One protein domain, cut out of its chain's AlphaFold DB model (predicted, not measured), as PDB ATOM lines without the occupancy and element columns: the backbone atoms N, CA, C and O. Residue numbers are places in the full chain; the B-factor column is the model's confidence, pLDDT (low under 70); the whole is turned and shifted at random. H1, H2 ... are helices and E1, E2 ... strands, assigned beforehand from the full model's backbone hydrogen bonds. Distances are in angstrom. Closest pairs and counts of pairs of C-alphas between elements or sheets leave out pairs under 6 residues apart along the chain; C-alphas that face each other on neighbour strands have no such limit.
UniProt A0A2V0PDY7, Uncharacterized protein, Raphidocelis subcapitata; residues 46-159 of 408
ATOM      1  N   CYS A  46      32.200  31.034 -32.696       84.69
ATOM      2  CA  CYS A  46      31.243  31.882 -31.973       84.69
ATOM      3  C   CYS A  46      31.895  33.178 -31.456       84.69
ATOM      4  O   CYS A  46      33.117  33.304 -31.397       84.69
ATOM      5  N   GLY A  47      31.073  34.164 -31.099       86.69
ATOM      6  CA  GLY A  47      31.455  35.356 -30.339       86.69
ATOM      7  C   GLY A  47      32.057  36.512 -31.146       86.69
ATOM      8  O   GLY A  47      32.076  37.643 -30.658       86.69
ATOM      9  N   GLY A  48      32.521  36.263 -32.373       89.50
ATOM     10  CA  GLY A  48      32.961  37.308 -33.303       89.50
ATOM     11  C   GLY A  48      31.804  38.159 -33.843       89.50
ATOM     12  O   GLY A  48      30.649  37.745 -33.799       89.50
ATOM     13  N   LEU A  49      32.103  39.342 -34.389       88.75
ATOM     14  CA  LEU A  49      31.095  40.196 -35.032       88.75
ATOM     15  C   LEU A  49      30.348  39.423 -36.130       88.75
ATOM     16  O   LEU A  49      30.979  38.821 -37.002       88.75
ATOM     17  N   GLY A  50      29.015  39.416 -36.073       88.19
ATOM     18  CA  GLY A  50      28.181  38.670 -37.016       88.19
ATOM     19  C   GLY A  50      28.216  37.148 -36.859       88.19
ATOM     20  O   GLY A  50      27.580  36.444 -37.639       88.19
ATOM     21  N   GLN A  51      28.944  36.627 -35.868       91.19
ATOM     22  CA  GLN A  51      28.990  35.203 -35.539       91.19
ATOM     23  C   GLN A  51      27.945  34.854 -34.469       91.19
ATOM     24  O   GLN A  51      27.474  35.744 -33.748       91.19
ATOM     25  N   PRO A  52      27.591  33.562 -34.326       90.25
ATOM     26  CA  PRO A  52      26.709  33.099 -33.264       90.25
ATOM     27  C   PRO A  52      27.217  33.474 -31.872       90.25
ATOM     28  O   PRO A  52      28.424  33.515 -31.632       90.25
ATOM     29  N   CYS A  53      26.309  33.693 -30.924       88.25
ATOM     30  CA  CYS A  53      26.696  33.892 -29.528       88.25
ATOM     31  C   CYS A  53      27.369  32.645 -28.940       88.25
ATOM     32  O   CYS A  53      26.964  31.521 -29.233       88.25
ATOM     33  N   CYS A  54      28.346  32.830 -28.050       84.38
ATOM     34  CA  CYS A  54      28.990  31.700 -27.370       84.38
ATOM     35  C   CYS A  54      28.199  31.146 -26.172       84.38
ATOM     36  O   CYS A  54      28.615  30.159 -25.564       84.38
ATOM     37  N   CYS A  55      27.074  31.767 -25.818       78.81
ATOM     38  CA  CYS A  55      26.219  31.389 -24.699       78.81
ATOM     39  C   CYS A  55      24.769  31.196 -25.158       78.81
ATOM     40  O   CYS A  55      24.404  31.606 -26.265       78.81
ATOM     41  N   ASP A  56      23.936  30.636 -24.280       74.69
ATOM     42  CA  ASP A  56      22.494  30.594 -24.503       74.69
ATOM     43  C   ASP A  56      21.923  32.011 -24.614       74.69
ATOM     44  O   ASP A  56      22.218  32.908 -23.815       74.69
ATOM     45  N   VAL A  57      21.106  32.207 -25.644       68.62
ATOM     46  CA  VAL A  57      20.635  33.524 -26.060       68.62
ATOM     47  C   VAL A  57      19.537  34.005 -25.114       68.62
ATOM     48  O   VAL A  57      18.473  33.394 -25.022       68.62
ATOM     49  N   ALA A  58      19.784  35.117 -24.428       58.81
ATOM     50  CA  ALA A  58      18.803  35.782 -23.576       58.81
ATOM     51  C   ALA A  58      18.140  36.958 -24.314       58.81
ATOM     52  O   ALA A  58      18.722  37.541 -25.226       58.81
ATOM     53  N   ASP A  59      16.927  37.330 -23.897       52.84
ATOM     54  CA  ASP A  59      16.180  38.461 -24.476       52.84
ATOM     55  C   ASP A  59      16.877  39.813 -24.251       52.84
ATOM     56  O   ASP A  59      16.671  40.762 -25.008       52.84
ATOM     57  N   LEU A  60      17.691  39.901 -23.196       56.66
ATOM     58  CA  LEU A  60      18.491  41.067 -22.845       56.66
ATOM     59  C   LEU A  60      19.911  40.853 -23.369       56.66
ATOM     60  O   LEU A  60      20.526  39.830 -23.064       56.66
ATOM     61  N   GLY A  61      20.417  41.812 -24.152       63.53
ATOM     62  CA  GLY A  61      21.740  41.713 -24.767       63.53
ATOM     63  C   GLY A  61      22.832  41.384 -23.743       63.53
ATOM     64  O   GLY A  61      22.887  41.998 -22.678       63.53
ATOM     65  N   ARG A  62      23.684  40.400 -24.053       70.31
ATOM     66  CA  ARG A  62      24.770  39.938 -23.169       70.31
ATOM     67  C   ARG A  62      26.138  40.194 -23.787       70.31
ATOM     68  O   ARG A  62      26.446  39.652 -24.846       70.31
ATOM     69  N   ASN A  63      26.966  40.993 -23.120       75.25
ATOM     70  CA  ASN A  63      28.305  41.354 -23.611       75.25
ATOM     71  C   ASN A  63      29.350  40.267 -23.329       75.25
ATOM     72  O   ASN A  63      30.327  40.145 -24.054       75.25
ATOM     73  N   ASP A  64      29.134  39.448 -22.300       79.88
ATOM     74  CA  ASP A  64      30.024  38.352 -21.897       79.88
ATOM     75  C   ASP A  64      29.958  37.129 -22.830       79.88
ATOM     76  O   ASP A  64      30.734  36.188 -22.693       79.88
ATOM     77  N   CYS A  65      29.043  37.157 -23.799       81.81
ATOM     78  CA  CYS A  65      28.831  36.095 -24.776       81.81
ATOM     79  C   CYS A  65      29.492  36.356 -26.137       81.81
ATOM     80  O   CYS A  65      29.376  35.519 -27.039       81.81
ATOM     81  N   CYS A  66      30.148  37.508 -26.286       86.56
ATOM     82  CA  CYS A  66      30.908  37.901 -27.465       86.56
ATOM     83  C   CYS A  66      32.385  38.076 -27.100       86.56
ATOM     84  O   CYS A  66      32.724  38.383 -25.959       86.56
ATOM     85  N   THR A  67      33.278  37.857 -28.063       86.38
ATOM     86  CA  THR A  67      34.730  37.922 -27.828       86.38
ATOM     87  C   THR A  67      35.226  39.357 -27.671       86.38
ATOM     88  O   THR A  67      36.176  39.597 -26.927       86.38
ATOM     89  N   ALA A  68      34.580  40.313 -28.343       84.44
ATOM     90  CA  ALA A  68      34.892  41.731 -28.235       84.44
ATOM     91  C   ALA A  68      33.917  42.445 -27.286       84.44
ATOM     92  O   ALA A  68      32.721  42.153 -27.259       84.44
ATOM     93  N   ARG A  69      34.447  43.386 -26.493       81.25
ATOM     94  CA  ARG A  69      33.695  44.103 -25.446       81.25
ATOM     95  C   ARG A  69      32.695  45.120 -25.988       81.25
ATOM     96  O   ARG A  69      31.809  45.530 -25.248       81.25
ATOM     97  N   ASP A  70      32.871  45.528 -27.233       85.25
ATOM     98  CA  ASP A  70      32.030  46.446 -27.999       85.25
ATOM     99  C   ASP A  70      30.937  45.717 -28.795       85.25
ATOM    100  O   ASP A  70      30.261  46.323 -29.626       85.25
ATOM    101  N   HIS A  71      30.735  44.421 -28.539       87.81
ATOM    102  CA  HIS A  71      29.634  43.639 -29.088       87.81
ATOM    103  C   HIS A  71      28.693  43.152 -27.979       87.81
ATOM    104  O   HIS A  71      29.083  42.949 -26.828       87.81
ATOM    105  N   SER A  72      27.436  42.907 -28.339       86.88
ATOM    106  CA  SER A  72      26.471  42.199 -27.497       86.88
ATOM    107  C   SER A  72      25.870  41.032 -28.258       86.88
ATOM    108  O   SER A  72      25.509  41.160 -29.429       86.88
ATOM    109  N   CYS A  73      25.678  39.915 -27.565       84.31
ATOM    110  CA  CYS A  73      24.865  38.823 -28.065       84.31
ATOM    111  C   CYS A  73      23.410  39.276 -28.140       84.31
ATOM    112  O   CYS A  73      22.845  39.695 -27.128       84.31
ATOM    113  N   PHE A  74      22.817  39.173 -29.323       81.50
ATOM    114  CA  PHE A  74      21.471  39.640 -29.593       81.50
ATOM    115  C   PHE A  74      20.563  38.534 -30.133       81.50
ATOM    116  O   PHE A  74      20.981  37.766 -30.998       81.50
ATOM    117  N   LYS A  75      19.310  38.491 -29.661       82.25
ATOM    118  CA  LYS A  75      18.319  37.456 -29.987       82.25
ATOM    119  C   LYS A  75      17.417  37.809 -31.178       82.25
ATOM    120  O   LYS A  75      16.728  38.834 -31.181       82.25
ATOM    121  N   PHE A  76      17.352  36.901 -32.145       79.56
ATOM    122  CA  PHE A  76      16.502  36.946 -33.335       79.56
ATOM    123  C   PHE A  76      15.358  35.925 -33.201       79.56
ATOM    124  O   PHE A  76      15.468  34.794 -33.672       79.56
ATOM    125  N   ASP A  77      14.285  36.305 -32.501       68.88
ATOM    126  CA  ASP A  77      13.180  35.421 -32.096       68.88
ATOM    127  C   ASP A  77      11.775  36.001 -32.337       68.88
ATOM    128  O   ASP A  77      10.799  35.513 -31.775       68.88
ATOM    129  N   LEU A  78      11.627  37.021 -33.192       59.53
ATOM    130  CA  LEU A  78      10.305  37.592 -33.512       59.53
ATOM    131  C   LEU A  78       9.464  36.725 -34.480       59.53
ATOM    132  O   LEU A  78       8.578  37.235 -35.160       59.53
ATOM    133  N   GLY A  79       9.738  35.424 -34.576       52.41
ATOM    134  CA  GLY A  79       9.002  34.482 -35.423       52.41
ATOM    135  C   GLY A  79       8.909  33.093 -34.781       52.41
ATOM    136  O   GLY A  79       9.554  32.858 -33.766       52.41
ATOM    137  N   PRO A  80       8.159  32.151 -35.377       43.75
ATOM    138  CA  PRO A  80       7.880  30.828 -34.791       43.75
ATOM    139  C   PRO A  80       9.093  29.875 -34.747       43.75
ATOM    140  O   PRO A  80       8.967  28.716 -34.360       43.75
ATOM    141  N   GLY A  81      10.271  30.324 -35.187       54.38
ATOM    142  CA  GLY A  81      11.482  29.508 -35.251       54.38
ATOM    143  C   GLY A  81      12.263  29.448 -33.930       54.38
ATOM    144  O   GLY A  81      11.980  30.202 -32.998       54.38
ATOM    145  N   PRO A  82      13.283  28.572 -33.843       57.50
ATOM    146  CA  PRO A  82      14.157  28.494 -32.678       57.50
ATOM    147  C   PRO A  82      14.881  29.824 -32.444       57.50
ATOM    148  O   PRO A  82      15.274  30.507 -33.392       57.50
ATOM    149  N   ALA A  83      15.082  30.176 -31.171       66.06
ATOM    150  CA  ALA A  83      15.820  31.371 -30.786       66.06
ATOM    151  C   ALA A  83      17.253  31.314 -31.334       66.06
ATOM    152  O   ALA A  83      18.023  30.420 -30.986       66.06
ATOM    153  N   MET A  84      17.611  32.287 -32.170       82.38
ATOM    154  CA  MET A  84      18.963  32.429 -32.710       82.38
ATOM    155  C   MET A  84      19.636  33.662 -32.125       82.38
ATOM    156  O   MET A  84      18.975  34.664 -31.853       82.38
ATOM    157  N   GLY A  85      20.945  33.584 -31.916       86.94
ATOM    158  CA  GLY A  85      21.729  34.652 -31.311       86.94
ATOM    159  C   GLY A  85      22.915  35.018 -32.180       86.94
ATOM    160  O   GLY A  85      23.624  34.122 -32.628       86.94
ATOM    161  N   MET A  86      23.159  36.311 -32.369       89.56
ATOM    162  CA  MET A  86      24.313  36.823 -33.109       89.56
ATOM    163  C   MET A  86      24.970  37.971 -32.346       89.56
ATOM    164  O   MET A  86      24.278  38.781 -31.729       89.56
ATOM    165  N   CYS A  87      26.296  38.054 -32.387       90.06
ATOM    166  CA  CYS A  87      27.035  39.178 -31.823       90.06
ATOM    167  C   CYS A  87      26.920  40.413 -32.726       90.06
ATOM    168  O   CYS A  87      27.410  40.420 -33.856       90.06
ATOM    169  N   MET A  88      26.270  41.451 -32.202       89.44
ATOM    170  CA  MET A  88      25.987  42.725 -32.870       89.44
ATOM    171  C   MET A  88      26.825  43.848 -32.247       89.44
ATOM    172  O   MET A  88      27.109  43.779 -31.049       89.44
ATOM    173  N   PRO A  89      27.199  44.895 -33.001       89.38
ATOM    174  CA  PRO A  89      28.036  45.966 -32.474       89.38
ATOM    175  C   PRO A  89      27.242  46.917 -31.563       89.38
ATOM    176  O   PRO A  89      26.046  47.131 -31.772       89.38
ATOM    177  N   HIS A  90      27.895  47.502 -30.554       85.75
ATOM    178  CA  HIS A  90      27.299  48.529 -29.681       85.75
ATOM    179  C   HIS A  90      27.037  49.841 -30.408       85.75
ATOM    180  O   HIS A  90      26.102  50.565 -30.074       85.75
ATOM    181  N   ASP A  91      27.847  50.121 -31.422       82.94
ATOM    182  CA  ASP A  91      27.721  51.284 -32.277       82.94
ATOM    183  C   ASP A  91      27.489  50.848 -33.715       82.94
ATOM    184  O   ASP A  91      28.068  49.876 -34.202       82.94
ATOM    185  N   ALA A  92      26.622  51.576 -34.412       78.25
ATOM    186  CA  ALA A  92      26.398  51.302 -35.813       78.25
ATOM    187  C   ALA A  92      27.655  51.683 -36.626       78.25
ATOM    188  O   ALA A  92      28.296  52.698 -36.335       78.25
ATOM    189  N   PRO A  93      28.038  50.885 -37.632       73.56
ATOM    190  CA  PRO A  93      29.238  51.114 -38.416       73.56
ATOM    191  C   PRO A  93      29.100  52.362 -39.284       73.56
ATOM    192  O   PRO A  93      28.004  52.830 -39.596       73.56
ATOM    193  N   GLN A  94      30.243  52.885 -39.718       78.00
ATOM    194  CA  GLN A  94      30.280  54.047 -40.596       78.00
ATOM    195  C   GLN A  94      29.497  53.791 -41.896       78.00
ATOM    196  O   GLN A  94      29.537  52.699 -42.461       78.00
ATOM    197  N   GLY A  95      28.792  54.818 -42.376       76.06
ATOM    198  CA  GLY A  95      28.064  54.777 -43.649       76.06
ATOM    199  C   GLY A  95      26.609  54.301 -43.576       76.06
ATOM    200  O   GLY A  95      25.921  54.347 -44.593       76.06
ATOM    201  N   CYS A  96      26.102  53.897 -42.408       84.00
ATOM    202  CA  CYS A  96      24.662  53.716 -42.205       84.00
ATOM    203  C   CYS A  96      23.963  55.050 -41.881       84.00
ATOM    204  O   CYS A  96      24.605  56.059 -41.584       84.00
ATOM    205  N   GLY A  97      22.629  55.060 -41.926       86.75
ATOM    206  CA  GLY A  97      21.822  56.161 -41.395       86.75
ATOM    207  C   GLY A  97      21.610  57.338 -42.349       86.75
ATOM    208  O   GLY A  97      20.886  58.267 -42.001       86.75
ATOM    209  N   GLN A  98      22.216  57.310 -43.537       90.44
ATOM    210  CA  GLN A  98      22.097  58.354 -44.559       90.44
ATOM    211  C   GLN A  98      20.823  58.188 -45.390       90.44
ATOM    212  O   GLN A  98      20.346  57.072 -45.570       90.44
ATOM    213  N   GLU A  99      20.283  59.277 -45.938       88.06
ATOM    214  CA  GLU A  99      19.099  59.222 -46.805       88.06
ATOM    215  C   GLU A  99      19.344  58.294 -48.011       88.06
ATOM    216  O   GLU A  99      20.343  58.414 -48.714       88.06
ATOM    217  N   GLY A 100      18.452  57.324 -48.221       84.94
ATOM    218  CA  GLY A 100      18.583  56.257 -49.218       84.94
ATOM    219  C   GLY A 100      19.529  55.109 -48.833       84.94
ATOM    220  O   GLY A 100      19.528  54.084 -49.513       84.94
ATOM    221  N   GLY A 101      20.304  55.247 -47.754       88.69
ATOM    222  CA  GLY A 101      21.241  54.244 -47.243       88.69
ATOM    223  C   GLY A 101      20.620  53.262 -46.241       88.69
ATOM    224  O   GLY A 101      19.443  53.395 -45.894       88.69
ATOM    225  N   PRO A 102      21.394  52.267 -45.765       91.19
ATOM    226  CA  PRO A 102      20.902  51.264 -44.827       91.19
ATOM    227  C   PRO A 102      20.590  51.886 -43.460       91.19
ATOM    228  O   PRO A 102      21.294  52.805 -43.027       91.19
ATOM    229  N   CYS A 103      19.584  51.377 -42.745       88.25
ATOM    230  CA  CYS A 103      19.364  51.816 -41.368       88.25
ATOM    231  C   CYS A 103      20.519  51.395 -40.456       88.25
ATOM    232  O   CYS A 103      21.111  50.326 -40.611       88.25
ATOM    233  N   CYS A 104      20.828  52.244 -39.481       87.44
ATOM    234  CA  CYS A 104      21.835  51.953 -38.476       87.44
ATOM    235  C   CYS A 104      21.256  51.011 -37.435       87.44
ATOM    236  O   CYS A 104      20.364  51.405 -36.694       87.44
ATOM    237  N   VAL A 105      21.776  49.792 -37.356       85.06
ATOM    238  CA  VAL A 105      21.439  48.854 -36.284       85.06
ATOM    239  C   VAL A 105      22.587  48.813 -35.282       85.06
ATOM    240  O   VAL A 105      23.756  48.851 -35.670       85.06
ATOM    241  N   ALA A 106      22.259  48.766 -33.997       83.69
ATOM    242  CA  ALA A 106      23.228  48.662 -32.914       83.69
ATOM    243  C   ALA A 106      22.612  48.000 -31.673       83.69
ATOM    244  O   ALA A 106      21.391  47.925 -31.531       83.69
ATOM    245  N   SER A 107      23.463  47.533 -30.760       74.94
ATOM    246  CA  SER A 107      23.071  47.043 -29.438       74.94
ATOM    247  C   SER A 107      23.510  48.017 -28.348       74.94
ATOM    248  O   SER A 107      24.621  47.920 -27.830       74.94
ATOM    249  N   ARG A 108      22.641  48.953 -27.961       68.12
ATOM    250  CA  ARG A 108      22.936  49.933 -26.904       68.12
ATOM    251  C   ARG A 108      22.118  49.651 -25.657       68.12
ATOM    252  O   ARG A 108      20.943  49.306 -25.733       68.12
ATOM    253  N   ALA A 109      22.757  49.757 -24.491       63.88
ATOM    254  CA  ALA A 109      22.128  49.515 -23.186       63.88
ATOM    255  C   ALA A 109      21.308  48.202 -23.123       63.88
ATOM    256  O   ALA A 109      20.224  48.161 -22.535       63.88
ATOM    257  N   ASN A 110      21.834  47.132 -23.735       59.31
ATOM    258  CA  ASN A 110      21.212  45.805 -23.843       59.31
ATOM    259  C   ASN A 110      19.905  45.773 -24.664       59.31
ATOM    260  O   ASN A 110      19.037  44.936 -24.403       59.31
ATOM    261  N   ARG A 111      19.747  46.674 -25.643       65.06
ATOM    262  CA  ARG A 111      18.568  46.776 -26.519       65.06
ATOM    263  C   ARG A 111      18.980  46.841 -27.984       65.06
ATOM    264  O   ARG A 111      20.004  47.427 -28.311       65.06
ATOM    265  N   PHE A 112      18.139  46.283 -28.854       71.25
ATOM    266  CA  PHE A 112      18.235  46.508 -30.296       71.25
ATOM    267  C   PHE A 112      17.784  47.926 -30.601       71.25
ATOM    268  O   PHE A 112      16.631  48.276 -30.344       71.25
ATOM    269  N   GLU A 113      18.680  48.723 -31.154       75.06
ATOM    270  CA  GLU A 113      18.366  50.060 -31.621       75.06
ATOM    271  C   GLU A 113      18.499  50.105 -33.129       75.06
ATOM    272  O   GLU A 113      19.479  49.618 -33.695       75.06
ATOM    273  N   ILE A 114      17.502  50.707 -33.772       78.94
ATOM    274  CA  ILE A 114      17.537  50.978 -35.195       78.94
ATOM    275  C   ILE A 114      17.297  52.467 -35.395       78.94
ATOM    276  O   ILE A 114      16.287  53.018 -34.954       78.94
ATOM    277  N   THR A 115      18.248  53.130 -36.038       80.69
ATOM    278  CA  THR A 115      18.287  54.584 -36.154       80.69
ATOM    279  C   THR A 115      18.616  55.028 -37.576       80.69
ATOM    280  O   THR A 115      19.099  54.262 -38.412       80.69
ATOM    281  N   CYS A 116      18.316  56.293 -37.849       82.94
ATOM    282  CA  CYS A 116      18.747  57.030 -39.029       82.94
ATOM    283  C   CYS A 116      19.259  58.405 -38.586       82.94
ATOM    284  O   CYS A 116      19.071  58.794 -37.431       82.94
ATOM    285  N   GLY A 117      19.902  59.135 -39.498       81.31
ATOM    286  CA  GLY A 117      20.287  60.526 -39.280       81.31
ATOM    287  C   GLY A 117      19.086  61.435 -39.000       81.31
ATOM    288  O   GLY A 117      17.930  61.066 -39.207       81.31
ATOM    289  N   GLU A 118      19.368  62.643 -38.520       77.44
ATOM    290  CA  GLU A 118      18.350  63.636 -38.173       77.44
ATOM    291  C   GLU A 118      17.371  63.904 -39.334       77.44
ATOM    292  O   GLU A 118      17.773  64.037 -40.489       77.44
ATOM    293  N   GLY A 119      16.066  63.957 -39.036       68.44
ATOM    294  CA  GLY A 119      15.010  64.183 -40.036       68.44
ATOM    295  C   GLY A 119      14.708  62.987 -40.954       68.44
ATOM    296  O   GLY A 119      13.834  63.077 -41.823       68.44
ATOM    297  N   LEU A 120      15.398  61.862 -40.756       73.94
ATOM    298  CA  LEU A 120      15.202  60.617 -41.487       73.94
ATOM    299  C   LEU A 120      14.582  59.554 -40.577       73.94
ATOM    300  O   LEU A 120      14.780  59.535 -39.364       73.94
ATOM    301  N   ARG A 121      13.860  58.620 -41.188       72.31
ATOM    302  CA  ARG A 121      13.281  57.452 -40.525       72.31
ATOM    303  C   ARG A 121      13.703  56.170 -41.217       72.31
ATOM    304  O   ARG A 121      13.879  56.148 -42.436       72.31
ATOM    305  N   CYS A 122      13.806  55.095 -40.449       75.69
ATOM    306  CA  CYS A 122      14.108  53.788 -41.002       75.69
ATOM    307  C   CYS A 122      12.849  53.152 -41.601       75.69
ATOM    308  O   CYS A 122      11.869  52.902 -40.901       75.69
ATOM    309  N   VAL A 123      12.888  52.852 -42.894       74.44
ATOM    310  CA  VAL A 123      11.888  52.036 -43.583       74.44
ATOM    311  C   VAL A 123      12.364  50.595 -43.569       74.44
ATOM    312  O   VAL A 123      13.424  50.281 -44.100       74.44
ATOM    313  N   ALA A 124      11.591  49.718 -42.941       69.56
ATOM    314  CA  ALA A 124      11.936  48.310 -42.844       69.56
ATOM    315  C   ALA A 124      11.939  47.593 -44.209       69.56
ATOM    316  O   ALA A 124      11.221  48.020 -45.115       69.56
ATOM    317  N   PRO A 125      12.686  46.483 -44.342       70.88
ATOM    318  CA  PRO A 125      12.560  45.572 -45.478       70.88
ATOM    319  C   PRO A 125      11.135  45.014 -45.612       70.88
ATOM    320  O   PRO A 125      10.485  44.732 -44.606       70.88
ATOM    321  N   GLU A 126      10.665  44.831 -46.847       62.44
ATOM    322  CA  GLU A 126       9.322  44.297 -47.135       62.44
ATOM    323  C   GLU A 126       9.248  42.771 -46.949       62.44
ATOM    324  O   GLU A 126       8.227  42.248 -46.509       62.44
ATOM    325  N   ASP A 127      10.348  42.065 -47.225       65.56
ATOM    326  CA  ASP A 127      10.383  40.596 -47.281       65.56
ATOM    327  C   ASP A 127      10.416  39.915 -45.903       65.56
ATOM    328  O   ASP A 127      10.183  38.711 -45.790       65.56
ATOM    329  N   PHE A 128      10.790  40.642 -44.849       64.38
ATOM    330  CA  PHE A 128      10.923  40.084 -43.505       64.38
ATOM    331  C   PHE A 128      10.955  41.178 -42.435       64.38
ATOM    332  O   PHE A 128      11.283  42.340 -42.664       64.38
ATOM    333  N   TYR A 129      10.686  40.768 -41.201       66.31
ATOM    334  CA  TYR A 129      10.708  41.644 -40.038       66.31
ATOM    335  C   TYR A 129      12.121  41.749 -39.450       66.31
ATOM    336  O   TYR A 129      12.851  40.757 -39.402       66.31
ATOM    337  N   TYR A 130      12.504  42.922 -38.932       74.06
ATOM    338  CA  TYR A 130      13.665  43.029 -38.038       74.06
ATOM    339  C   TYR A 130      13.639  41.964 -36.951       74.06
ATOM    340  O   TYR A 130      12.572  41.618 -36.455       74.06
ATOM    341  N   ARG A 131      14.819  41.461 -36.590       77.19
ATOM    342  CA  ARG A 131      15.025  40.401 -35.598       77.19
ATOM    343  C   ARG A 131      14.331  39.073 -35.924       77.19
ATOM    344  O   ARG A 131      14.216  38.214 -35.055       77.19
ATOM    345  N   SER A 132      13.851  38.886 -37.151       74.50
ATOM    346  CA  SER A 132      13.316  37.598 -37.590       74.50
ATOM    347  C   SER A 132      14.432  36.598 -37.872       74.50
ATOM    348  O   SER A 132      15.589  36.956 -38.117       74.50
ATOM    349  N   THR A 133      14.052  35.326 -37.933       78.25
ATOM    350  CA  THR A 133      14.931  34.242 -38.372       78.25
ATOM    351  C   THR A 133      15.438  34.444 -39.806       78.25
ATOM    352  O   THR A 133      16.584  34.116 -40.106       78.25
ATOM    353  N   ALA A 134      14.628  35.057 -40.677       80.12
ATOM    354  CA  ALA A 134      15.006  35.401 -42.046       80.12
ATOM    355  C   ALA A 134      16.065  36.513 -42.100       80.12
ATOM    356  O   ALA A 134      17.018  36.415 -42.878       80.12
ATOM    357  N   GLN A 135      15.948  37.541 -41.249       85.56
ATOM    358  CA  GLN A 135      16.995  38.557 -41.138       85.56
ATOM    359  C   GLN A 135      18.296  37.938 -40.620       85.56
ATOM    360  O   GLN A 135      19.356  38.176 -41.196       85.56
ATOM    361  N   HIS A 136      18.205  37.109 -39.575       88.12
ATOM    362  CA  HIS A 136      19.355  36.384 -39.046       88.12
ATOM    363  C   HIS A 136      20.045  35.559 -40.136       88.12
ATOM    364  O   HIS A 136      21.257  35.645 -40.280       88.12
ATOM    365  N   ALA A 137      19.292  34.803 -40.940       87.31
ATOM    366  CA  ALA A 137      19.855  33.988 -42.015       87.31
ATOM    367  C   ALA A 137      20.626  34.828 -43.051       87.31
ATOM    368  O   ALA A 137      21.724  34.449 -43.453       87.31
ATOM    369  N   LYS A 138      20.089  35.993 -43.442       89.56
ATOM    370  CA  LYS A 138      20.769  36.926 -44.359       89.56
ATOM    371  C   LYS A 138      22.059  37.487 -43.747       89.56
ATOM    372  O   LYS A 138      23.082  37.528 -44.428       89.56
ATOM    373  N   LEU A 139      22.023  37.871 -42.470       89.88
ATOM    374  CA  LEU A 139      23.189  38.383 -41.744       89.88
ATOM    375  C   LEU A 139      24.262  37.309 -41.524       89.88
ATOM    376  O   LEU A 139      25.441  37.579 -41.718       89.88
ATOM    377  N   ALA A 140      23.866  36.087 -41.174       89.00
ATOM    378  CA  ALA A 140      24.787  34.988 -40.893       89.00
ATOM    379  C   ALA A 140      25.510  34.502 -42.159       89.00
ATOM    380  O   ALA A 140      26.657  34.069 -42.084       89.00
ATOM    381  N   ALA A 141      24.858  34.586 -43.322       89.44
ATOM    382  CA  ALA A 141      25.442  34.166 -44.593       89.44
ATOM    383  C   ALA A 141      26.578  35.091 -45.069       89.44
ATOM    384  O   ALA A 141      27.557  34.619 -45.643       89.44
ATOM    385  N   ASN A 142      26.451  36.404 -44.857       89.75
ATOM    386  CA  ASN A 142      27.474  37.381 -45.230       89.75
ATOM    387  C   ASN A 142      27.310  38.660 -44.407       89.75
ATOM    388  O   ASN A 142      26.756  39.640 -44.900       89.75
ATOM    389  N   PHE A 143      27.800  38.666 -43.168       90.50
ATOM    390  CA  PHE A 143      27.592  39.804 -42.274       90.50
ATOM    391  C   PHE A 143      28.130  41.112 -42.867       90.50
ATOM    392  O   PHE A 143      27.405  42.097 -42.925       90.50
ATOM    393  N   GLY A 144      29.363  41.108 -43.385       86.44
ATOM    394  CA  GLY A 144      29.990  42.309 -43.944       86.44
ATOM    395  C   GLY A 144      29.196  42.937 -45.095       86.44
ATOM    396  O   GLY A 144      29.073  44.150 -45.149       86.44
ATOM    397  N   GLY A 145      28.612  42.141 -45.995       87.75
ATOM    398  CA  GLY A 145      27.758  42.678 -47.063       87.75
ATOM    399  C   GLY A 145      26.339  42.997 -46.593       87.75
ATOM    400  O   GLY A 145      25.813  44.073 -46.864       87.75
ATOM    401  N   ALA A 146      25.725  42.071 -45.859       89.75
ATOM    402  CA  ALA A 146      24.336  42.160 -45.432       89.75
ATOM    403  C   ALA A 146      24.109  43.311 -44.445       89.75
ATOM    404  O   ALA A 146      23.088  43.979 -44.516       89.75
ATOM    405  N   TYR A 147      25.070  43.605 -43.570       88.56
ATOM    406  CA  TYR A 147      24.951  44.681 -42.584       88.56
ATOM    407  C   TYR A 147      25.047  46.094 -43.183       88.56
ATOM    408  O   TYR A 147      24.730  47.079 -42.517       88.56
ATOM    409  N   HIS A 148      25.433  46.196 -44.455       87.69
ATOM    410  CA  HIS A 148      25.416  47.433 -45.236       87.69
ATOM    411  C   HIS A 148      24.386  47.397 -46.379       87.69
ATOM    412  O   HIS A 148      24.294  48.353 -47.146       87.69
ATOM    413  N   ASP A 149      23.593  46.326 -46.493       88.44
ATOM    414  CA  ASP A 149      22.572  46.176 -47.529       88.44
ATOM    415  C   ASP A 149      21.224  46.734 -47.037       88.44
ATOM    416  O   ASP A 149      20.634  46.179 -46.102       88.44
ATOM    417  N   PRO A 150      20.664  47.781 -47.673       86.62
ATOM    418  CA  PRO A 150      19.364  48.318 -47.288       86.62
ATOM    419  C   PRO A 150      18.200  47.325 -47.446       86.62
ATOM    420  O   PRO A 150      17.159  47.483 -46.811       86.62
ATOM    421  N   LYS A 151      18.350  46.267 -48.253       86.44
ATOM    422  CA  LYS A 151      17.358  45.182 -48.334       86.44
ATOM    423  C   LYS A 151      17.403  44.251 -47.126       86.44
ATOM    424  O   LYS A 151      16.441  43.526 -46.890       86.44
ATOM    425  N   VAL A 152      18.502  44.245 -46.372       87.25
ATOM    426  CA  VAL A 152      18.652  43.476 -45.125       87.25
ATOM    427  C   VAL A 152      18.373  44.353 -43.902       87.25
ATOM    428  O   VAL A 152      17.719  43.925 -42.947       87.25
ATOM    429  N   MET A 153      18.868  45.588 -43.948       86.50
ATOM    430  CA  MET A 153      18.925  46.533 -42.833       86.50
ATOM    431  C   MET A 153      17.891  47.649 -42.922       86.50
ATOM    432  O   MET A 153      17.947  48.560 -42.110       86.50
ATOM    433  N   GLY A 154      16.994  47.608 -43.908       85.50
ATOM    434  CA  GLY A 154      16.052  48.684 -44.219       85.50
ATOM    435  C   GLY A 154      16.723  49.921 -44.805       85.50
ATOM    436  O   GLY A 154      17.942  50.014 -44.875       85.50
ATOM    437  N   VAL A 155      15.914  50.886 -45.234       87.06
ATOM    438  CA  VAL A 155      16.359  52.108 -45.914       87.06
ATOM    439  C   VAL A 155      15.997  53.327 -45.076       87.06
ATOM    440  O   VAL A 155      14.829  53.523 -44.749       87.06
ATOM    441  N   CYS A 156      16.949  54.208 -44.796       85.19
ATOM    442  CA  CYS A 156      16.643  55.513 -44.221       85.19
ATOM    443  C   CYS A 156      16.002  56.419 -45.274       85.19
ATOM    444  O   CYS A 156      16.575  56.660 -46.331       85.19
ATOM    445  N   LYS A 157      14.808  56.943 -45.009       79.69
ATOM    446  CA  LYS A 157      14.119  57.889 -45.898       79.69
ATOM    447  C   LYS A 157      13.743  59.142 -45.131       79.69
ATOM    448  O   LYS A 157      13.442  59.067 -43.941       79.69
ATOM    449  N   ARG A 158      13.706  60.284 -45.814       76.62
ATOM    450  CA  ARG A 158      13.142  61.509 -45.249       76.62
ATOM    451  C   ARG A 158      11.688  61.275 -44.857       76.62
ATOM    452  O   ARG A 158      10.965  60.541 -45.538       76.62
ATOM    453  N   ASN A 159      11.274  61.879 -43.749       57.38
ATOM    454  CA  ASN A 159       9.863  61.930 -43.392       57.38
ATOM    455  C   ASN A 159       9.096  62.521 -44.582       57.38
ATOM    456  O   ASN A 159       9.350  63.650 -44.992       57.38
TER     457      ASN A 159
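AT A GLANCE: This is residues 46 to 159 of the 408 residues of an uncharacterized protein of Raphidocelis subcapitata (UniProt A0A2V0PDY7). Three short two-stranded ribbons, E1 with E2, E3 with E4 and E5 with E6, follow one another along the long axis, with the small helices H1, H2 and H3 along one side and much unnamed loop around them. The unnamed residues 46 to 70 make the end beyond E1 and E2; E5 and E6 lie at the other end. The printed part has 114 residues, in the order E1 E2 E3 E4 E5 H1 H2 H3 E6, each ribbon antiparallel. The class is mixed, with 47 residues in named elements, under half; the whole is compact, radius of gyration of the C-alphas 13.2 A, spanning 39 by 29 by 22 A.

IN THESE COORDINATES: E1, residues 71 to 76, begins at C-alpha 71 (29.634, 43.639, -29.088) and is 15.3 A long; E2, 84 to 89, is 16.3 A. E3 is 104 to 108, E4 111 to 115, E5 120 to 123. H1, 133 to 141, is 12.2 A; H2 is 143 to 146, H3 150 to 153. E6, 155 to 158, ends at C-alpha 158 (13.142, 61.509, -45.249).

HOW THE PARTS SIT: In the hairpin E1 and E2, N 74 and O 86 are 2.8 A apart. The closest C-alphas of E2 and E3, Pro 89 and Ala 106, are 5.5 A apart. In the hairpin E3 and E4, N 106 and O 113 are 2.9 A apart; in E5 and E6, N 121 and O 157, 2.8 A. H1 and H3 only just touch, with 3 pairs of C-alphas within 8 A, closest Gln 135 and Val 152, 6.5 A. H1's O i to N i+4 pairs are within hydrogen-bond range; H2 and H3 are too short for one.

THE WHOLE: The farthest C-alphas, Cys 55 and Asn 159, are 39.4 A apart. The printed part has no cut. The link E2 to E3 is long. Mean pLDDT of the printed part is 79.1, with 23 residues under 70, among them 77 to 83.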